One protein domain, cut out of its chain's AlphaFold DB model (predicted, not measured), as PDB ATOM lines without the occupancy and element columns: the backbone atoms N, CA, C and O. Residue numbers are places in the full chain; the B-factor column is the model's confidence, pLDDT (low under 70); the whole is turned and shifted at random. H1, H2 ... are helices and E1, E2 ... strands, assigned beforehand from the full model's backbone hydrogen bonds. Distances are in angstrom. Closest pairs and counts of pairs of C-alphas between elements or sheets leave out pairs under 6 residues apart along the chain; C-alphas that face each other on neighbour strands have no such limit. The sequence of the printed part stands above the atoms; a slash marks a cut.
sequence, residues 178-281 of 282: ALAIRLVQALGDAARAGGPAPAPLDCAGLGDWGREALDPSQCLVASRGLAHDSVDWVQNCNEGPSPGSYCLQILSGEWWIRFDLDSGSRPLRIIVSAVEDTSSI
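AT A GLANCE: This is residues 178 to 281 of the 282 residues of an uncharacterized protein of Sphingosinicella sp. BN140058 (UniProt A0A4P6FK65). A strongly twisted sheet of four strands has H1 crossing one face with residues 178 to 187, and H2 packs on residues 187 to 192 of H1. The printed part has 104 residues, with two named helices, then four strands. The antiparallel sheet, E1 E2 E3 E4, is a meander, each strand pairing with the one before; the class is mixed, two layers. It is compact, radius of gyration of the C-alphas 13.1 A, spanning 37 by 35 by 24 A.

HOW THE PARTS SIT: E2, residues 245 to 252, forms hairpins with E1, 233 to 237 (N 235 and O 249, 2.9 A), and E3, 255 to 262 (N 248 and O 259, 3.0 A). E3 and E4, 267 to 274, form another. H1, residues 178 to 193, runs across the strands, its height over the sheet 9.6 A. H2, residues 216 to 225, only grazes the sheet; it touches H1, the closest C-alphas, Ala 191 and Arg 224, 4.7 A apart. H1 has every O i to N i+4 pair within hydrogen-bond range, H2 4 of 6.

IN THESE COORDINATES: H1, 22.1 A long, begins at C-alpha 178 (-0.689, 41.854, 50.918). E4, 20.0 A, ends at C-alpha 274 (10.211, 47.913, 31.912).

THE WHOLE: The printed part has no cut. The H1 to H2 link is long. Residues 204 to 213 and 276 to 281 are among those under pLDDT 70.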
ATOM      1  N   ALA A 178       0.530  42.636  51.097       67.69
ATOM      2  CA  ALA A 178      -0.689  41.854  50.918       67.69
ATOM      3  C   ALA A 178      -1.643  42.492  49.889       67.69
ATOM      4  O   ALA A 178      -2.269  41.783  49.099       67.69
ATOM      5  N   LEU A 179      -1.728  43.824  49.848       76.38
ATOM      6  CA  LEU A 179      -2.479  44.557  48.828       76.38
ATOM      7  C   LEU A 179      -1.830  44.430  47.438       76.38
ATOM      8  O   LEU A 179      -2.531  44.158  46.467       76.38
ATOM      9  N   ALA A 180      -0.505  44.536  47.339       81.69
ATOM     10  CA  ALA A 180       0.253  44.317  46.109       81.69
ATOM     11  C   ALA A 180       0.048  42.905  45.542       81.69
ATOM     12  O   ALA A 180      -0.279  42.774  44.364       81.69
ATOM     13  N   ILE A 181       0.127  41.868  46.387       79.81
ATOM     14  CA  ILE A 181      -0.224  40.482  46.035       79.81
ATOM     15  C   ILE A 181      -1.608  40.417  45.394       79.81
ATOM     16  O   ILE A 181      -1.756  39.843  44.317       79.81
ATOM     17  N   ARG A 182      -2.619  41.036  46.015       82.88
ATOM     18  CA  ARG A 182      -3.987  41.036  45.475       82.88
ATOM     19  C   ARG A 182      -4.095  41.754  44.134       82.88
ATOM     20  O   ARG A 182      -4.816  41.279  43.264       82.88
ATOM     21  N   LEU A 183      -3.427  42.893  43.982       89.44
ATOM     22  CA  LEU A 183      -3.479  43.724  42.778       89.44
ATOM     23  C   LEU A 183      -2.783  43.037  41.589       89.44
ATOM     24  O   LEU A 183      -3.362  42.946  40.507       89.44
ATOM     25  N   VAL A 184      -1.591  42.479  41.815       90.00
ATOM     26  CA  VAL A 184      -0.818  41.710  40.825       90.00
ATOM     27  C   VAL A 184      -1.524  40.402  40.471       90.00
ATOM     28  O   VAL A 184      -1.673  40.089  39.289       90.00
ATOM     29  N   GLN A 185      -2.052  39.675  41.462       86.19
ATOM     30  CA  GLN A 185      -2.841  38.472  41.205       86.19
ATOM     31  C   GLN A 185      -4.123  38.789  40.421       86.19
ATOM     32  O   GLN A 185      -4.416  38.078  39.468       86.19
ATOM     33  N   ALA A 186      -4.864  39.853  40.753       88.19
ATOM     34  CA  ALA A 186      -6.079  40.224  40.021       88.19
ATOM     35  C   ALA A 186      -5.797  40.597  38.554       88.19
ATOM     36  O   ALA A 186      -6.584  40.256  37.670       88.19
ATOM     37  N   LEU A 187      -4.664  41.257  38.283       91.75
ATOM     38  CA  LEU A 187      -4.206  41.558  36.925       91.75
ATOM     39  C   LEU A 187      -3.856  40.271  36.151       91.75
ATOM     40  O   LEU A 187      -4.330  40.079  35.030       91.75
ATOM     41  N   GLY A 188      -3.097  39.359  36.767       90.12
ATOM     42  CA  GLY A 188      -2.743  38.066  36.172       90.12
ATOM     43  C   GLY A 188      -3.928  37.107  35.995       90.12
ATOM     44  O   GLY A 188      -4.009  36.396  34.993       90.12
ATOM     45  N   ASP A 189      -4.889  37.110  36.923       89.62
ATOM     46  CA  ASP A 189      -6.132  36.337  36.833       89.62
ATOM     47  C   ASP A 189      -7.000  36.848  35.668       89.62
ATOM     48  O   ASP A 189      -7.479  36.040  34.869       89.62
ATOM     49  N   ALA A 190      -7.127  38.170  35.485       90.12
ATOM     50  CA  ALA A 190      -7.810  38.762  34.329       90.12
ATOM     51  C   ALA A 190      -7.132  38.392  32.994       90.12
ATOM     52  O   ALA A 190      -7.801  37.973  32.044       90.12
ATOM     53  N   ALA A 191      -5.797  38.456  32.945       91.69
ATOM     54  CA  ALA A 191      -4.970  38.080  31.794       91.69
ATOM     55  C   ALA A 191      -5.014  36.579  31.435       91.69
ATOM     56  O   ALA A 191      -4.863  36.195  30.263       91.69
ATOM     57  N   ARG A 192      -5.222  35.713  32.435       93.31
ATOM     58  CA  ARG A 192      -5.456  34.269  32.255       93.31
ATOM     59  C   ARG A 192      -6.900  33.965  31.847       93.31
ATOM     60  O   ARG A 192      -7.102  33.068  31.035       93.31
ATOM     61  N   ALA A 193      -7.877  34.731  32.331       92.00
ATOM     62  CA  ALA A 193      -9.284  34.604  31.945       92.00
ATOM     63  C   ALA A 193      -9.610  35.177  30.550       92.00
ATOM     64  O   ALA A 193     -10.640  34.827  29.978       92.00
ATOM     65  N   GLY A 194      -8.767  36.066  30.006       88.12
ATOM     66  CA  GLY A 194      -9.063  36.801  28.769       88.12
ATOM     67  C   GLY A 194     -10.148  37.873  28.945       88.12
ATOM     68  O   GLY A 194     -10.816  38.237  27.981       88.12
ATOM     69  N   GLY A 195     -10.352  38.339  30.182       86.94
ATOM     70  CA  GLY A 195     -11.295  39.407  30.514       86.94
ATOM     71  C   GLY A 195     -10.691  40.810  30.347       86.94
ATOM     72  O   GLY A 195      -9.541  40.946  29.933       86.94
ATOM     73  N   PRO A 196     -11.441  41.873  30.692       90.00
ATOM     74  CA  PRO A 196     -10.884  43.219  30.798       90.00
ATOM     75  C   PRO A 196      -9.898  43.319  31.973       90.00
ATOM     76  O   PRO A 196     -10.047  42.628  32.982       90.00
ATOM     77  N   ALA A 197      -8.924  44.228  31.870       89.50
ATOM     78  CA  ALA A 197      -8.054  44.580  32.992       89.50
ATOM     79  C   ALA A 197      -8.877  45.159  34.169       89.50
ATOM     80  O   ALA A 197      -9.889  45.826  33.931       89.50
ATOM     81  N   PRO A 198      -8.463  44.955  35.438       88.19
ATOM     82  CA  PRO A 198      -9.245  45.384  36.605       88.19
ATOM     83  C   PRO A 198      -9.344  46.912  36.787       88.19
ATOM     84  O   PRO A 198     -10.151  47.376  37.590       88.19
ATOM     85  N   ALA A 199      -8.550  47.686  36.044       91.69
ATOM     86  CA  ALA A 199      -8.639  49.137  35.876       91.69
ATOM     87  C   ALA A 199      -7.963  49.534  34.541       91.69
ATOM     88  O   ALA A 199      -7.312  48.678  33.932       91.69
ATOM     89  N   PRO A 200      -8.091  50.791  34.064       92.81
ATOM     90  CA  PRO A 200      -7.387  51.273  32.875       92.81
ATOM     91  C   PRO A 200      -5.881  50.993  32.939       92.81
ATOM     92  O   PRO A 200      -5.213  51.391  33.896       92.81
ATOM     93  N   LEU A 201      -5.379  50.298  31.919       90.88
ATOM     94  CA  LEU A 201      -4.005  49.819  31.820       90.88
ATOM     95  C   LEU A 201      -3.217  50.697  30.838       90.88
ATOM     96  O   LEU A 201      -3.667  50.938  29.718       90.88
ATOM     97  N   ASP A 202      -2.059  51.169  31.282       88.44
ATOM     98  CA  ASP A 202      -1.097  51.982  30.542       88.44
ATOM     99  C   ASP A 202       0.261  51.271  30.544       88.44
ATOM    100  O   ASP A 202       0.633  50.631  31.527       88.44
ATOM    101  N   CYS A 203       0.968  51.320  29.420       80.88
ATOM    102  CA  CYS A 203       1.990  50.335  29.051       80.88
ATOM    103  C   CYS A 203       3.226  51.022  28.461       80.88
ATOM    104  O   CYS A 203       3.735  50.656  27.396       80.88
ATOM    105  N   ALA A 204       3.646  52.085  29.146       67.44
ATOM    106  CA  ALA A 204       4.749  52.954  28.777       67.44
ATOM    107  C   ALA A 204       6.081  52.187  28.801       67.44
ATOM    108  O   ALA A 204       6.667  51.966  29.856       67.44
ATOM    109  N   GLY A 205       6.558  51.800  27.618       61.75
ATOM    110  CA  GLY A 205       7.826  51.098  27.449       61.75
ATOM    111  C   GLY A 205       7.761  49.625  27.844       61.75
ATOM    112  O   GLY A 205       8.339  49.218  28.851       61.75
ATOM    113  N   LEU A 206       7.102  48.818  27.004       60.62
ATOM    114  CA  LEU A 206       7.078  47.348  27.097       60.62
ATOM    115  C   LEU A 206       7.301  46.619  25.758       60.62
ATOM    116  O   LEU A 206       7.404  45.394  25.750       60.62
ATOM    117  N   GLY A 207       7.385  47.338  24.634       58.31
ATOM    118  CA  GLY A 207       7.966  46.802  23.400       58.31
ATOM    119  C   GLY A 207       9.487  46.642  23.514       58.31
ATOM    120  O   GLY A 207      10.045  46.762  24.607       58.31
ATOM    121  N   ASP A 208      10.167  46.416  22.386       53.28
ATOM    122  CA  ASP A 208      11.613  46.136  22.322       53.28
ATOM    123  C   ASP A 208      12.446  47.056  23.234       53.28
ATOM    124  O   ASP A 208      12.612  48.252  22.976       53.28
ATOM    125  N   TRP A 209      12.976  46.480  24.320       53.22
ATOM    126  CA  TRP A 209      13.807  47.158  25.327       53.22
ATOM    127  C   TRP A 209      13.187  48.450  25.888       53.22
ATOM    128  O   TRP A 209      13.886  49.436  26.122       53.22
ATOM    129  N   GLY A 210      11.863  48.460  26.062       57.25
ATOM    130  CA  GLY A 210      11.106  49.585  26.614       57.25
ATOM    131  C   GLY A 210      10.873  50.749  25.642       57.25
ATOM    132  O   GLY A 210      10.470  51.825  26.074       57.25
ATOM    133  N   ARG A 211      11.126  50.575  24.338       54.53
ATOM    134  CA  ARG A 211      11.132  51.685  23.359       54.53
ATOM    135  C   ARG A 211       9.800  51.947  22.663       54.53
ATOM    136  O   ARG A 211       9.633  53.004  22.062       54.53
ATOM    137  N   GLU A 212       8.863  51.011  22.750       64.94
ATOM    138  CA  GLU A 212       7.521  51.130  22.179       64.94
ATOM    139  C   GLU A 212       6.462  50.853  23.257       64.94
ATOM    140  O   GLU A 212       6.693  50.089  24.203       64.94
ATOM    141  N   ALA A 213       5.310  51.516  23.153       67.81
ATOM    142  CA  ALA A 213       4.183  51.306  24.055       67.81
ATOM    143  C   ALA A 213       3.287  50.195  23.498       67.81
ATOM    144  O   ALA A 213       2.770  50.319  22.387       67.81
ATOM    145  N   LEU A 214       3.097  49.120  24.267       79.88
ATOM    146  CA  LEU A 214       2.163  48.054  23.895       79.88
ATOM    147  C   LEU A 214       0.720  48.557  23.989       79.88
ATOM    148  O   LEU A 214       0.399  49.378  24.852       79.88
ATOM    149  N   ASP A 215      -0.178  48.014  23.164       85.50
ATOM    150  CA  ASP A 215      -1.603  48.281  23.367       85.50
ATOM    151  C   ASP A 215      -2.107  47.617  24.674       85.50
ATOM    152  O   ASP A 215      -1.552  46.597  25.109       85.50
ATOM    153  N   PRO A 216      -3.161  48.149  25.328       87.62
ATOM    154  CA  PRO A 216      -3.633  47.622  26.610       87.62
ATOM    155  C   PRO A 216      -4.046  46.139  26.593       87.62
ATOM    156  O   PRO A 216      -4.026  45.493  27.638       87.62
ATOM    157  N   SER A 217      -4.405  45.570  25.438       87.25
ATOM    158  CA  SER A 217      -4.732  44.145  25.311       87.25
ATOM    159  C   SER A 217      -3.478  43.272  25.188       87.25
ATOM    160  O   SER A 217      -3.382  42.258  25.880       87.25
ATOM    161  N   GLN A 218      -2.474  43.693  24.410       88.12
ATOM    162  CA  GLN A 218      -1.154  43.044  24.348       88.12
ATOM    163  C   GLN A 218      -0.466  43.043  25.718       88.12
ATOM    164  O   GLN A 218       0.041  42.023  26.178       88.12
ATOM    165  N   CYS A 219      -0.507  44.185  26.394       87.00
ATOM    166  CA  CYS A 219       0.060  44.406  27.716       87.00
ATOM    167  C   CYS A 219      -0.640  43.576  28.812       87.00
ATOM    168  O   CYS A 219       0.015  42.998  29.686       87.00
ATOM    169  N   LEU A 220      -1.966  43.413  28.721       90.56
ATOM    170  CA  LEU A 220      -2.692  42.464  29.567       90.56
ATOM    171  C   LEU A 220      -2.298  41.012  29.246       90.56
ATOM    172  O   LEU A 220      -2.114  40.224  30.166       90.56
ATOM    173  N   VAL A 221      -2.091  40.644  27.976       89.81
ATOM    174  CA  VAL A 221      -1.598  39.302  27.608       89.81
ATOM    175  C   VAL A 221      -0.179  39.046  28.135       89.81
ATOM    176  O   VAL A 221       0.073  37.948  28.630       89.81
ATOM    177  N   ALA A 222       0.718  40.037  28.116       85.94
ATOM    178  CA  ALA A 222       2.035  39.943  28.755       85.94
ATOM    179  C   ALA A 222       1.908  39.715  30.276       85.94
ATOM    180  O   ALA A 222       2.547  38.825  30.836       85.94
ATOM    181  N   SER A 223       0.972  40.417  30.923       89.00
ATOM    182  CA  SER A 223       0.657  40.292  32.356       89.00
ATOM    183  C   SER A 223       0.136  38.905  32.791       89.00
ATOM    184  O   SER A 223      -0.065  38.665  33.980       89.00
ATOM    185  N   ARG A 224      -0.061  37.951  31.869       89.62
ATOM    186  CA  ARG A 224      -0.544  36.583  32.147       89.62
ATOM    187  C   ARG A 224       0.337  35.783  33.112       89.62
ATOM    188  O   ARG A 224      -0.186  34.918  33.817       89.62
ATOM    189  N   GLY A 225       1.643  36.050  33.128       83.12
ATOM    190  CA  GLY A 225       2.597  35.385  34.022       83.12
ATOM    191  C   GLY A 225       2.494  35.811  35.492       83.12
ATOM    192  O   GLY A 225       3.084  35.158  36.345       83.12
ATOM    193  N   LEU A 226       1.749  36.881  35.792       85.81
ATOM    194  CA  LEU A 226       1.690  37.474  37.124       85.81
ATOM    195  C   LEU A 226       0.837  36.656  38.111       85.81
ATOM    196  O   LEU A 226      -0.273  36.192  37.804       85.81
ATOM    197  N   ALA A 227       1.361  36.523  39.328       79.12
ATOM    198  CA  ALA A 227       0.738  35.845  40.457       79.12
ATOM    199  C   ALA A 227       1.260  36.403  41.801       79.12
ATOM    200  O   ALA A 227       2.079  37.318  41.848       79.12
ATOM    201  N   HIS A 228       0.759  35.856  42.912       66.94
ATOM    202  CA  HIS A 228       1.102  36.264  44.283       66.94
ATOM    203  C   HIS A 228       2.603  36.188  44.633       66.94
ATOM    204  O   HIS A 228       3.093  36.908  45.498       66.94
ATOM    205  N   ASP A 229       3.334  35.294  43.982       67.69
ATOM    206  CA  ASP A 229       4.743  35.011  44.197       67.69
ATOM    207  C   ASP A 229       5.653  35.936  43.382       67.69
ATOM    208  O   ASP A 229       6.775  36.179  43.822       67.69
ATOM    209  N   SER A 230       5.132  36.529  42.296       75.06
ATOM    210  CA  SER A 230       5.801  37.498  41.410       75.06
ATOM    211  C   SER A 230       6.055  38.876  42.040       75.06
ATOM    212  O   SER A 230       6.569  39.764  41.373       75.06
ATOM    213  N   VAL A 231       5.646  39.106  43.291       78.31
ATOM    214  CA  VAL A 231       5.828  40.395  43.977       78.31
ATOM    215  C   VAL A 231       7.189  40.407  44.683       78.31
ATOM    216  O   VAL A 231       7.318  39.907  45.803       78.31
ATOM    217  N   ASP A 232       8.207  40.975  44.035       68.88
ATOM    218  CA  ASP A 232       9.583  41.022  44.556       68.88
ATOM    219  C   ASP A 232       9.809  42.191  45.522       68.88
ATOM    220  O   ASP A 232      10.547  42.072  46.500       68.88
ATOM    221  N   TRP A 233       9.166  43.331  45.265       71.19
ATOM    222  CA  TRP A 233       9.196  44.507  46.137       71.19
ATOM    223  C   TRP A 233       7.969  45.393  45.924       71.19
ATOM    224  O   TRP A 233       7.310  45.319  44.889       71.19
ATOM    225  N   VAL A 234       7.659  46.230  46.916       74.50
ATOM    226  CA  VAL A 234       6.514  47.141  46.947       74.50
ATOM    227  C   VAL A 234       6.917  48.395  47.713       74.50
ATOM    228  O   VAL A 234       7.286  48.274  48.874       74.50
ATOM    229  N   GLN A 235       6.754  49.576  47.121       72.25
ATOM    230  CA  GLN A 235       6.805  50.862  47.829       72.25
ATOM    231  C   GLN A 235       5.505  51.652  47.658       72.25
ATOM    232  O   GLN A 235       4.786  51.484  46.671       72.25
ATOM    233  N   ASN A 236       5.253  52.601  48.563       71.75
ATOM    234  CA  ASN A 236       4.456  53.770  48.194       71.75
ATOM    235  C   ASN A 236       5.261  54.609  47.195       71.75
ATOM    236  O   ASN A 236       6.435  54.886  47.436       71.75
ATOM    237  N   CYS A 237       4.619  55.093  46.139       70.50
ATOM    238  CA  CYS A 237       5.113  56.257  45.411       70.50
ATOM    239  C   CYS A 237       4.414  57.529  45.920       70.50
ATOM    240  O   CYS A 237       3.306  57.480  46.461       70.50
ATOM    241  N   ASN A 238       5.078  58.678  45.780       51.81
ATOM    242  CA  ASN A 238       4.482  59.960  46.142       51.81
ATOM    243  C   ASN A 238       3.410  60.353  45.116       51.81
ATOM    244  O   ASN A 238       3.621  60.203  43.914       51.81
ATOM    245  N   GLU A 239       2.302  60.886  45.636       55.56
ATOM    246  CA  GLU A 239       1.163  61.471  44.916       55.56
ATOM    247  C   GLU A 239       0.458  60.535  43.906       55.56
ATOM    248  O   GLU A 239       0.950  60.199  42.824       55.56
ATOM    249  N   GLY A 240      -0.767  60.132  44.265       58.44
ATOM    250  CA  GLY A 240      -1.732  59.593  43.307       58.44
ATOM    251  C   GLY A 240      -2.347  60.707  42.436       58.44
ATOM    252  O   GLY A 240      -2.197  61.890  42.744       58.44
ATOM    253  N   PRO A 241      -3.069  60.360  41.355       65.94
ATOM    254  CA  PRO A 241      -3.555  61.311  40.347       65.94
ATOM    255  C   PRO A 241      -4.655  62.281  40.824       65.94
ATOM    256  O   PRO A 241      -5.106  63.123  40.048       65.94
ATOM    257  N   SER A 242      -5.136  62.164  42.064       70.00
ATOM    258  CA  SER A 242      -6.184  63.022  42.635       70.00
ATOM    259  C   SER A 242      -6.126  63.119  44.172       70.00
ATOM    260  O   SER A 242      -5.581  62.229  44.833       70.00
ATOM    261  N   PRO A 243      -6.717  64.162  44.793       73.62
ATOM    262  CA  PRO A 243      -6.809  64.262  46.250       73.62
ATOM    263  C   PRO A 243      -7.524  63.052  46.868       73.62
ATOM    264  O   PRO A 243      -8.635  62.708  46.471       73.62
ATOM    265  N   GLY A 244      -6.893  62.412  47.856       67.81
ATOM    266  CA  GLY A 244      -7.411  61.185  48.477       67.81
ATOM    267  C   GLY A 244      -7.109  59.893  47.704       67.81
ATOM    268  O   GLY A 244      -7.578  58.833  48.117       67.81
ATOM    269  N   SER A 245      -6.322  59.964  46.627       75.56
ATOM    270  CA  SER A 245      -5.660  58.802  46.023       75.56
ATOM    271  C   SER A 245      -4.205  58.683  46.491       75.56
ATOM    272  O   SER A 245      -3.586  59.661  46.917       75.56
ATOM    273  N   TYR A 246      -3.659  57.477  46.408       79.19
ATOM    274  CA  TYR A 246      -2.246  57.166  46.632       79.19
ATOM    275  C   TYR A 246      -1.762  56.218  45.529       79.19
ATOM    276  O   TYR A 246      -2.538  55.865  44.641       79.19
ATOM    277  N   CYS A 247      -0.497  55.802  45.548       82.00
ATOM    278  CA  CYS A 247      -0.022  54.795  44.606       82.00
ATOM    279  C   CYS A 247       0.941  53.797  45.250       82.00
ATOM    280  O   CYS A 247       1.758  54.154  46.101       82.00
ATOM    281  N   LEU A 248       0.839  52.539  44.818       85.25
ATOM    282  CA  LEU A 248       1.814  51.489  45.101       85.25
ATOM    283  C   LEU A 248       2.611  51.211  43.833       85.25
ATOM    284  O   LEU A 248       2.021  50.959  42.784       85.25
ATOM    285  N   GLN A 249       3.934  51.216  43.934       85.81
ATOM    286  CA  GLN A 249       4.828  50.763  42.873       85.81
ATOM    287  C   GLN A 249       5.433  49.422  43.276       85.81
ATOM    288  O   GLN A 249       5.971  49.279  44.372       85.81
ATOM    289  N   ILE A 250       5.319  48.445  42.385       85.44
ATOM    290  CA  ILE A 250       5.649  47.044  42.620       85.44
ATOM    291  C   ILE A 250       6.727  46.621  41.624       85.44
ATOM    292  O   ILE A 250       6.611  46.927  40.437       85.44
ATOM    293  N   LEU A 251       7.749  45.909  42.097       81.19
ATOM    294  CA  LEU A 251       8.704  45.204  41.244       81.19
ATOM    295  C   LEU A 251       8.217  43.769  41.020       81.19
ATOM    296  O   LEU A 251       7.854  43.087  41.981       81.19
ATOM    297  N   SER A 252       8.231  43.327  39.765       81.25
ATOM    298  CA  SER A 252       7.915  41.955  39.366       81.25
ATOM    299  C   SER A 252       8.877  41.506  38.265       81.25
ATOM    300  O   SER A 252       8.641  41.754  37.080       81.25
ATOM    301  N   GLY A 253       9.976  40.863  38.658       75.75
ATOM    302  CA  GLY A 253      11.062  40.415  37.790       75.75
ATOM    303  C   GLY A 253      11.786  41.572  37.100       75.75
ATOM    304  O   GLY A 253      12.697  42.191  37.654       75.75
ATOM    305  N   GLU A 254      11.379  41.847  35.863       74.38
ATOM    306  CA  GLU A 254      11.954  42.882  34.993       74.38
ATOM    307  C   GLU A 254      11.005  44.071  34.775       74.38
ATOM    308  O   GLU A 254      11.337  44.991  34.025       74.38
ATOM    309  N   TRP A 255       9.830  44.080  35.418       81.31
ATOM    310  CA  TRP A 255       8.802  45.108  35.230       81.31
ATOM    311  C   TRP A 255       8.510  45.897  36.506       81.31
ATOM    312  O   TRP A 255       8.386  45.341  37.602       81.31
ATOM    313  N   TRP A 256       8.311  47.200  36.327       86.94
ATOM    314  CA  TRP A 256       7.635  48.071  37.277       86.94
ATOM    315  C   TRP A 256       6.131  48.052  37.023       86.94
ATOM    316  O   TRP A 256       5.681  48.241  35.894       86.94
ATOM    317  N   ILE A 257       5.348  47.883  38.087       90.38
ATOM    318  CA  ILE A 257       3.888  47.966  38.054       90.38
ATOM    319  C   ILE A 257       3.437  49.009  39.082       90.38
ATOM    320  O   ILE A 257       3.455  48.750  40.287       90.38
ATOM    321  N   ARG A 258       3.034  50.199  38.629       91.50
ATOM    322  CA  ARG A 258       2.415  51.232  39.474       91.50
ATOM    323  C   ARG A 258       0.894  51.097  39.425       91.50
ATOM    324  O   ARG A 258       0.281  51.265  38.377       91.50
ATOM    325  N   PHE A 259       0.285  50.858  40.579       91.12
ATOM    326  CA  PHE A 259      -1.154  50.961  40.792       91.12
ATOM    327  C   PHE A 259      -1.465  52.320  41.422       91.12
ATOM    328  O   PHE A 259      -1.062  52.575  42.558       91.12
ATOM    329  N   ASP A 260      -2.203  53.173  40.714       89.69
ATOM    330  CA  ASP A 260      -2.858  54.338  41.315       89.69
ATOM    331  C   ASP A 260      -4.152  53.866  41.991       89.69
ATOM    332  O   ASP A 260      -4.943  53.145  41.381       89.69
ATOM    333  N   LEU A 261      -4.374  54.247  43.247       84.50
ATOM    334  CA  LEU A 261      -5.368  53.651  44.142       84.50
ATOM    335  C   LEU A 261      -6.224  54.726  44.816       84.50
ATOM    336  O   LEU A 261      -5.703  55.742  45.272       84.50
ATOM    337  N   ASP A 262      -7.532  54.497  44.933       80.38
ATOM    338  CA  ASP A 262      -8.383  55.332  45.791       80.38
ATOM    339  C   ASP A 262      -8.169  55.031  47.286       80.38
ATOM    340  O   ASP A 262      -7.535  54.045  47.663       80.38
ATOM    341  N   SER A 263      -8.734  55.855  48.172       71.31
ATOM    342  CA  SER A 263      -8.692  55.631  49.627       71.31
ATOM    343  C   SER A 263      -9.374  54.330  50.090       71.31
ATOM    344  O   SER A 263      -9.150  53.887  51.215       71.31
ATOM    345  N   GLY A 264     -10.165  53.681  49.226       72.56
ATOM    346  CA  GLY A 264     -10.705  52.331  49.408       72.56
ATOM    347  C   GLY A 264      -9.773  51.215  48.917       72.56
ATOM    348  O   GLY A 264     -10.158  50.048  48.971       72.56
ATOM    349  N   SER A 265      -8.561  51.550  48.464       77.38
ATOM    350  CA  SER A 265      -7.563  50.644  47.873       77.38
ATOM    351  C   SER A 265      -8.017  49.954  46.579       77.38
ATOM    352  O   SER A 265      -7.577  48.845  46.272       77.38
ATOM    353  N   ARG A 266      -8.902  50.599  45.806       83.19
ATOM    354  CA  ARG A 266      -9.333  50.130  44.480       83.19
ATOM    355  C   ARG A 266      -8.466  50.765  43.388       83.19
ATOM    356  O   ARG A 266      -8.223  51.971  43.465       83.19
ATOM    357  N   PRO A 267      -8.029  50.007  42.366       89.00
ATOM    358  CA  PRO A 267      -7.209  50.554  41.293       89.00
ATOM    359  C   PRO A 267      -8.008  51.541  40.432       89.00
ATOM    360  O   PRO A 267      -9.090  51.231  39.937       89.00
ATOM    361  N   LEU A 268      -7.452  52.738  40.265       88.81
ATOM    362  CA  LEU A 268      -7.929  53.806  39.384       88.81
ATOM    363  C   LEU A 268      -7.226  53.760  38.022       88.81
ATOM    364  O   LEU A 268      -7.830  54.081  37.000       88.81
ATOM    365  N   ARG A 269      -5.952  53.356  38.021       90.88
ATOM    366  CA  ARG A 269      -5.087  53.162  36.851       90.88
ATOM    367  C   ARG A 269      -3.997  52.156  37.208       90.88
ATOM    368  O   ARG A 269      -3.584  52.068  38.365       90.88
ATOM    369  N   ILE A 270      -3.529  51.422  36.211       92.44
ATOM    370  CA  ILE A 270      -2.387  50.514  36.300       92.44
ATOM    371  C   ILE A 270      -1.397  50.961  35.229       92.44
ATOM    372  O   ILE A 270      -1.784  51.118  34.075       92.44
ATOM    373  N   ILE A 271      -0.147  51.190  35.607       90.12
ATOM    374  CA  ILE A 271       0.943  51.561  34.706       90.12
ATOM    375  C   ILE A 271       1.982  50.445  34.790       90.12
ATOM    376  O   ILE A 271       2.490  50.172  35.877       90.12
ATOM    377  N   VAL A 272       2.281  49.798  33.668       88.69
ATOM    378  CA  VAL A 272       3.303  48.752  33.557       88.69
ATOM    379  C   VAL A 272       4.413  49.259  32.639       88.69
ATOM    380  O   VAL A 272       4.142  49.689  31.520       88.69
ATOM    381  N   SER A 273       5.658  49.210  33.104       84.75
ATOM    382  CA  SER A 273       6.837  49.630  32.341       84.75
ATOM    383  C   SER A 273       8.012  48.693  32.602       84.75
ATOM    384  O   SER A 273       8.100  48.074  33.665       84.75
ATOM    385  N   ALA A 274       8.948  48.597  31.662       75.81
ATOM    386  CA  ALA A 274      10.211  47.913  31.912       75.81
ATOM    387  C   ALA A 274      10.996  48.585  33.060       75.81
ATOM    388  O   ALA A 274      10.876  49.790  33.310       75.81
ATOM    389  N   VAL A 275      11.822  47.808  33.759       71.62
ATOM    390  CA  VAL A 275      12.913  48.345  34.581       71.62
ATOM    391  C   VAL A 275      13.986  48.872  33.626       71.62
ATOM    392  O   VAL A 275      14.556  48.097  32.864       71.62
ATOM    393  N   GLU A 276      14.268  50.178  33.661       63.09
ATOM    394  CA  GLU A 276      15.374  50.755  32.886       63.09
ATOM    395  C   GLU A 276      16.705  50.099  33.281       63.09
ATOM    396  O   GLU A 276      17.062  50.044  34.462       63.09
ATOM    397  N   ASP A 277      17.449  49.603  32.290       45.25
ATOM    398  CA  ASP A 277      18.741  48.971  32.532       45.25
ATOM    399  C   ASP A 277      19.834  50.031  32.738       45.25
ATOM    400  O   ASP A 277      20.469  50.537  31.802       45.25
ATOM    401  N   THR A 278      20.052  50.372  34.008       41.28
ATOM    402  CA  THR A 278      21.046  51.358  34.447       41.28
ATOM    403  C   THR A 278      22.495  50.946  34.172       41.28
ATOM    404  O   THR A 278      23.383  51.777  34.351       41.28
ATOM    405  N   SER A 279      22.760  49.722  33.688       37.97
ATOM    406  CA  SER A 279      24.090  49.332  33.182       37.97
ATOM    407  C   SER A 279      24.543  50.149  31.961       37.97
ATOM    408  O   SER A 279      25.718  50.135  31.611       37.97
ATOM    409  N   SER A 280      23.632  50.914  31.350       30.09
ATOM    410  CA  SER A 280      23.916  51.862  30.266       30.09
ATOM    411  C   SER A 280      24.418  53.250  30.718       30.09
ATOM    412  O   SER A 280      24.626  54.116  29.866       30.09
ATOM    413  N   ILE A 281      24.639  53.484  32.025       34.31
ATOM    414  CA  ILE A 281      25.137  54.766  32.575       34.31
ATOM    415  C   ILE A 281      26.558  54.640  33.174       34.31
ATOM    416  O   ILE A 281      26.814  55.065  34.309       34.31
TER     417      ILE A 281